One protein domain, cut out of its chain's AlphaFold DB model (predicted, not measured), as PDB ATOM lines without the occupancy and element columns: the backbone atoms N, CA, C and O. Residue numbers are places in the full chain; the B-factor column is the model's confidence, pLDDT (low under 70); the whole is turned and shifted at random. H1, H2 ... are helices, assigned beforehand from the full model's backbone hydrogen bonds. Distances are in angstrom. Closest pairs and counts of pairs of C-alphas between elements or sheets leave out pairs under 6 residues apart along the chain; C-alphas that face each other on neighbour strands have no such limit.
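AT A GLANCE: This is residues 24 to 68 of the 70 residues of an uncharacterized protein of Planctomyces sp (UniProt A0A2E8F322). Two short helices, H1 and H3, lie side by side and run opposite ways, while the third, H2, is set apart from both; between H2 and H3 the backbone swings out in a long loop whose tip, residues 53 to 58, sticks out, and then folds back to bring H3 to H1. The outline is flat, spanning 40 by 23 by 11 A, and the whole is loose, with a radius of gyration of the C-alphas of 12.2 A. The printed part has 45 residues with three named helices, in the order H1, H2, H3, and no named strand. The class is all helix, although under half of the residues, 22 of 45, are in named elements.

IN THESE COORDINATES: The printed part begins at Glu 24, with its C-alpha at (6.870, -27.681, 7.719). H1, the longest helix, takes residues 27 to 36, from C-alpha 27 at (14.514, -24.553, 10.278) to C-alpha 36 at (19.341, -27.299, -2.973), a length of 14.4 A. After three residues comes H2, residues 40 to 45, 8.5 A from first to last C-alpha. Residues 46 to 61 hold no named element. H3, residues 62 to 67, is also 8.5 A long and ends at C-alpha 67, at (21.569, -30.291, 4.791); Val 68 is the last printed residue.

HOW THE PARTS SIT: H1 and H3 touch, with 9 pairs of C-alphas within 8 A. Their closest C-alphas are those of Ala 32 and Ser 67, 4.9 A apart, and their centres are 9.9 A apart. Their lines stand at a shallow tilt of 27 degrees, and they run opposite ways. H1 and H2 are apart, although a tight link of three residues joins them. H2 and H3 are apart too. In H1, H2 and H3 every O i to N i+4 pair is within hydrogen-bond range.

THE WHOLE: The two C-alphas farthest apart are those of Asp 25 and Leu 55, at 39.8 A, while the first and last printed C-alphas, of Glu 24 and Val 68, are 15.9 A apart. The link from H2 to H3 is long, with 16 residues; their C-alphas lie 6 to 20 A from the mean of the C-alphas. Within it, residues 53 to 58 stand free: no C-alpha 8 or more residues away along the chain comes within 10 A of theirs. The printed part has no cut. The mean pLDDT of the printed part is 90.5, and one residue, Val 68, is under 70.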
ATOM      1  N   GLU A  24       6.808 -28.693   8.790       91.50
ATOM      2  CA  GLU A  24       6.870 -27.681   7.719       91.50
ATOM      3  C   GLU A  24       7.575 -26.383   8.149       91.50
ATOM      4  O   GLU A  24       8.240 -25.741   7.338       91.50
ATOM      5  N   ASP A  25       7.473 -26.017   9.426       93.00
ATOM      6  CA  ASP A  25       8.062 -24.818  10.030       93.00
ATOM      7  C   ASP A  25       9.460 -25.052  10.634       93.00
ATOM      8  O   ASP A  25      10.050 -24.147  11.231       93.00
ATOM      9  N   HIS A  26      10.025 -26.252  10.476       90.94
ATOM     10  CA  HIS A  26      11.330 -26.586  11.031       90.94
ATOM     11  C   HIS A  26      12.471 -25.935  10.233       90.94
ATOM     12  O   HIS A  26      12.566 -26.086   9.014       90.94
ATOM     13  N   ALA A  27      13.417 -25.288  10.920       90.69
ATOM     14  CA  ALA A  27      14.514 -24.553  10.278       90.69
ATOM     15  C   ALA A  27      15.416 -25.418   9.373       90.69
ATOM     16  O   ALA A  27      16.001 -24.903   8.423       90.69
ATOM     17  N   ALA A  28      15.484 -26.735   9.598       90.38
ATOM     18  CA  ALA A  28      16.197 -27.652   8.701       90.38
ATOM     19  C   ALA A  28      15.687 -27.581   7.248       90.38
ATOM     20  O   ALA A  28      16.481 -27.711   6.320       90.38
ATOM     21  N   ARG A  29      14.392 -27.297   7.031       90.19
ATOM     22  CA  ARG A  29      13.831 -27.122   5.680       90.19
ATOM     23  C   ARG A  29      14.381 -25.881   4.979       90.19
ATOM     24  O   ARG A  29      14.585 -25.915   3.772       90.19
ATOM     25  N   PHE A  30      14.673 -24.809   5.720       91.81
ATOM     26  CA  PHE A  30      15.337 -23.626   5.165       91.81
ATOM     27  C   PHE A  30      16.769 -23.947   4.724       91.81
ATOM     28  O   PHE A  30      17.165 -23.576   3.622       91.81
ATOM     29  N   VAL A  31      17.527 -24.672   5.555       91.88
ATOM     30  CA  VAL A  31      18.897 -25.093   5.217       91.88
ATOM     31  C   VAL A  31      18.894 -26.001   3.988       91.88
ATOM     32  O   VAL A  31      19.644 -25.746   3.051       91.88
ATOM     33  N   ALA A  32      18.007 -27.000   3.950       91.81
ATOM     34  CA  ALA A  32      17.855 -27.881   2.796       91.81
ATOM     35  C   ALA A  32      17.522 -27.096   1.516       91.81
ATOM     36  O   ALA A  32      18.197 -27.277   0.507       91.81
ATOM     37  N   ALA A  33      16.567 -26.159   1.573       92.62
ATOM     38  CA  ALA A  33      16.210 -25.325   0.426       92.62
ATOM     39  C   ALA A  33      17.372 -24.434  -0.050       92.62
ATOM     40  O   ALA A  33      17.553 -24.242  -1.252       92.62
ATOM     41  N   PHE A  34      18.176 -23.903   0.876       93.69
ATOM     42  CA  PHE A  34      19.378 -23.140   0.542       93.69
ATOM     43  C   PHE A  34      20.423 -24.012  -0.165       93.69
ATOM     44  O   PHE A  34      20.914 -23.638  -1.228       93.69
ATOM     45  N   VAL A  35      20.730 -25.185   0.396       93.50
ATOM     46  CA  VAL A  35      21.700 -26.135  -0.173       93.50
ATOM     47  C   VAL A  35      21.227 -26.660  -1.532       93.50
ATOM     48  O   VAL A  35      22.035 -26.827  -2.448       93.50
ATOM     49  N   ASP A  36      19.924 -26.883  -1.699       92.38
ATOM     50  CA  ASP A  36      19.341 -27.299  -2.973       92.38
ATOM     51  C   ASP A  36      19.450 -26.222  -4.058       92.38
ATOM     52  O   ASP A  36      19.550 -26.563  -5.238       92.38
ATOM     53  N   GLY A  37      19.480 -24.947  -3.662       94.81
ATOM     54  CA  GLY A  37      19.671 -23.803  -4.552       94.81
ATOM     55  C   GLY A  37      21.116 -23.559  -4.997       94.81
ATOM     56  O   GLY A  37      21.325 -22.703  -5.855       94.81
ATOM     57  N   LEU A  38      22.106 -24.276  -4.446       95.12
ATOM     58  CA  LEU A  38      23.505 -24.154  -4.865       95.12
ATOM     59  C   LEU A  38      23.705 -24.779  -6.252       95.12
ATOM     60  O   LEU A  38      23.485 -25.980  -6.445       95.12
ATOM     61  N   ASP A  39      24.141 -23.956  -7.204       94.50
ATOM     62  CA  ASP A  39      24.498 -24.375  -8.555       94.50
ATOM     63  C   ASP A  39      25.936 -24.910  -8.634       94.50
ATOM     64  O   ASP A  39      26.696 -24.877  -7.666       94.50
ATOM     65  N   ARG A  40      26.301 -25.460  -9.799       92.12
ATOM     66  CA  ARG A  40      27.618 -26.074 -10.018       92.12
ATOM     67  C   ARG A  40      28.759 -25.088  -9.758       92.12
ATOM     68  O   ARG A  40      29.721 -25.468  -9.101       92.12
ATOM     69  N   ASP A  41      28.617 -23.842 -10.194       95.69
ATOM     70  CA  ASP A  41      29.633 -22.803 -10.009       95.69
ATOM     71  C   ASP A  41      29.854 -22.502  -8.516       95.69
ATOM     72  O   ASP A  41      30.994 -22.320  -8.081       95.69
ATOM     73  N   ALA A  42      28.790 -22.497  -7.702       95.31
ATOM     74  CA  ALA A  42      28.902 -22.337  -6.255       95.31
ATOM     75  C   ALA A  42      29.648 -23.505  -5.589       95.31
ATOM     76  O   ALA A  42      30.477 -23.270  -4.709       95.31
ATOM     77  N   TRP A  43      29.388 -24.748  -6.010       95.06
ATOM     78  CA  TRP A  43      30.107 -25.927  -5.505       95.06
ATOM     79  C   TRP A  43      31.582 -25.919  -5.914       95.06
ATOM     80  O   TRP A  43      32.456 -26.132  -5.070       95.06
ATOM     81  N   GLU A  44      31.866 -25.603  -7.179       93.44
ATOM     82  CA  GLU A  44      33.230 -25.469  -7.701       93.44
ATOM     83  C   GLU A  44      33.996 -24.349  -6.985       93.44
ATOM     84  O   GLU A  44      35.150 -24.537  -6.604       93.44
ATOM     85  N   GLY A  45      33.343 -23.216  -6.711       95.38
ATOM     86  CA  GLY A  45      33.924 -22.114  -5.942       95.38
ATOM     87  C   GLY A  45      34.255 -22.464  -4.485       95.38
ATOM     88  O   GLY A  45      35.077 -21.784  -3.872       95.38
ATOM     89  N   MET A  46      33.647 -23.520  -3.933       94.06
ATOM     90  CA  MET A  46      33.975 -24.086  -2.615       94.06
ATOM     91  C   MET A  46      34.984 -25.240  -2.692       94.06
ATOM     92  O   MET A  46      35.295 -25.831  -1.659       94.06
ATOM     93  N   GLU A  47      35.479 -25.571  -3.890       93.50
ATOM     94  CA  GLU A  47      36.356 -26.720  -4.148       93.50
ATOM     95  C   GLU A  47      35.711 -28.065  -3.748       93.50
ATOM     96  O   GLU A  47      36.394 -29.006  -3.337       93.50
ATOM     97  N   ILE A  48      34.381 -28.167  -3.864       91.06
ATOM     98  CA  ILE A  48      33.616 -29.378  -3.543       91.06
ATOM     99  C   ILE A  48      33.186 -30.072  -4.836       91.06
ATOM    100  O   ILE A  48      32.374 -29.547  -5.596       91.06
ATOM    101  N   ASP A  49      33.668 -31.298  -5.038       89.69
ATOM    102  CA  ASP A  49      33.180 -32.182  -6.096       89.69
ATOM    103  C   ASP A  49      31.882 -32.880  -5.656       89.69
ATOM    104  O   ASP A  49      31.853 -33.648  -4.690       89.69
ATOM    105  N   VAL A  50      30.791 -32.585  -6.362       89.94
ATOM    106  CA  VAL A  50      29.464 -33.171  -6.121       89.94
ATOM    107  C   VAL A  50      29.227 -34.473  -6.882       89.94
ATOM    108  O   VAL A  50      28.326 -35.224  -6.507       89.94
ATOM    109  N   ASP A  51      30.016 -34.744  -7.921       89.81
ATOM    110  CA  ASP A  51      29.892 -35.938  -8.760       89.81
ATOM    111  C   ASP A  51      30.722 -37.106  -8.182       89.81
ATOM    112  O   ASP A  51      30.371 -38.275  -8.361       89.81
ATOM    113  N   GLY A  52      31.751 -36.780  -7.392       88.44
ATOM    114  CA  GLY A  52      32.565 -37.729  -6.635       88.44
ATOM    115  C   GLY A  52      33.601 -38.469  -7.485       88.44
ATOM    116  O   GLY A  52      33.674 -38.332  -8.704       88.44
ATOM    117  N   ASP A  53      34.427 -39.288  -6.827       88.12
ATOM    118  CA  ASP A  53      35.501 -40.023  -7.504       88.12
ATOM    119  C   ASP A  53      34.969 -41.300  -8.189       88.12
ATOM    120  O   ASP A  53      34.191 -42.050  -7.583       88.12
ATOM    121  N   PRO A  54      35.387 -41.604  -9.435       86.94
ATOM    122  CA  PRO A  54      34.997 -42.832 -10.128       86.94
ATOM    123  C   PRO A  54      35.515 -44.120  -9.471       86.94
ATOM    124  O   PRO A  54      35.046 -45.208  -9.820       86.94
ATOM    125  N   LEU A  55      36.504 -44.038  -8.574       90.19
ATOM    126  CA  LEU A  55      37.134 -45.185  -7.931       90.19
ATOM    127  C   LEU A  55      37.068 -45.089  -6.400       90.19
ATOM    128  O   LEU A  55      37.175 -44.029  -5.798       90.19
ATOM    129  N   GLY A  56      36.974 -46.252  -5.751       88.62
ATOM    130  CA  GLY A  56      36.968 -46.361  -4.291       88.62
ATOM    131  C   GLY A  56      35.573 -46.532  -3.691       88.62
ATOM    132  O   GLY A  56      34.618 -46.904  -4.370       88.62
ATOM    133  N   ALA A  57      35.482 -46.351  -2.372       85.00
ATOM    134  CA  ALA A  57      34.209 -46.427  -1.666       85.00
ATOM    135  C   ALA A  57      33.401 -45.140  -1.912       85.00
ATOM    136  O   ALA A  57      33.989 -44.059  -1.842       85.00
ATOM    137  N   PRO A  58      32.078 -45.228  -2.145       86.94
ATOM    138  CA  PRO A  58      31.248 -44.044  -2.332       86.94
ATOM    139  C   PRO A  58      31.356 -43.086  -1.141       86.94
ATOM    140  O   PRO A  58      31.143 -43.484   0.008       86.94
ATOM    141  N   ALA A  59      31.672 -41.825  -1.423       87.88
ATOM    142  CA  ALA A  59      31.614 -40.762  -0.434       87.88
ATOM    143  C   ALA A  59      30.156 -40.392  -0.121       87.88
ATOM    144  O   ALA A  59      29.240 -40.632  -0.912       87.88
ATOM    145  N   TYR A  60      29.932 -39.772   1.037       88.50
ATOM    146  CA  TYR A  60      28.640 -39.157   1.324       88.50
ATOM    147  C   TYR A  60      28.425 -37.945   0.417       88.50
ATOM    148  O   TYR A  60      29.331 -37.138   0.222       88.50
ATOM    149  N   HIS A  61      27.208 -37.802  -0.103       90.06
ATOM    150  CA  HIS A  61      26.864 -36.696  -0.989       90.06
ATOM    151  C   HIS A  61      27.005 -35.344  -0.252       90.06
ATOM    152  O   HIS A  61      26.412 -35.195   0.822       90.06
ATOM    153  N   PRO A  62      27.685 -34.319  -0.813       90.56
ATOM    154  CA  PRO A  62      27.899 -33.035  -0.132       90.56
ATOM    155  C   PRO A  62      26.610 -32.347   0.332       90.56
ATOM    156  O   PRO A  62      26.519 -31.899   1.470       90.56
ATOM    157  N   ARG A  63      25.561 -32.361  -0.503       90.75
ATOM    158  CA  ARG A  63      24.208 -31.929  -0.102       90.75
ATOM    159  C   ARG A  63      23.697 -32.612   1.166       90.75
ATOM    160  O   ARG A  63      23.141 -31.944   2.021       90.75
ATOM    161  N   ALA A  64      23.899 -33.920   1.318       89.12
ATOM    162  CA  ALA A  64      23.487 -34.612   2.535       89.12
ATOM    163  C   ALA A  64      24.301 -34.131   3.746       89.12
ATOM    164  O   ALA A  64      23.734 -33.907   4.805       89.12
ATOM    165  N   LEU A  65      25.609 -33.908   3.588       89.38
ATOM    166  CA  LEU A  65      26.469 -33.420   4.671       89.38
ATOM    167  C   LEU A  65      26.127 -31.987   5.114       89.38
ATOM    168  O   LEU A  65      26.231 -31.688   6.299       89.38
ATOM    169  N   LEU A  66      25.714 -31.118   4.185       87.75
ATOM    170  CA  LEU A  66      25.370 -29.719   4.478       87.75
ATOM    171  C   LEU A  66      23.913 -29.519   4.911       87.75
ATOM    172  O   LEU A  66      23.630 -28.614   5.693       87.75
ATOM    173  N   SER A  67      22.991 -30.352   4.424       84.25
ATOM    174  CA  SER A  67      21.569 -30.291   4.791       84.25
ATOM    175  C   SER A  67      21.254 -31.025   6.096       84.25
ATOM    176  O   SER A  67      20.146 -30.900   6.621       84.25
ATOM    177  N   VAL A  68      22.205 -31.792   6.639       67.81
ATOM    178  CA  VAL A  68      22.058 -32.445   7.939       67.81
ATOM    179  C   VAL A  68      22.211 -31.406   9.050       67.81
ATOM    180  O   VAL A  68      23.309 -31.025   9.448       67.81
TER     181      VAL A  68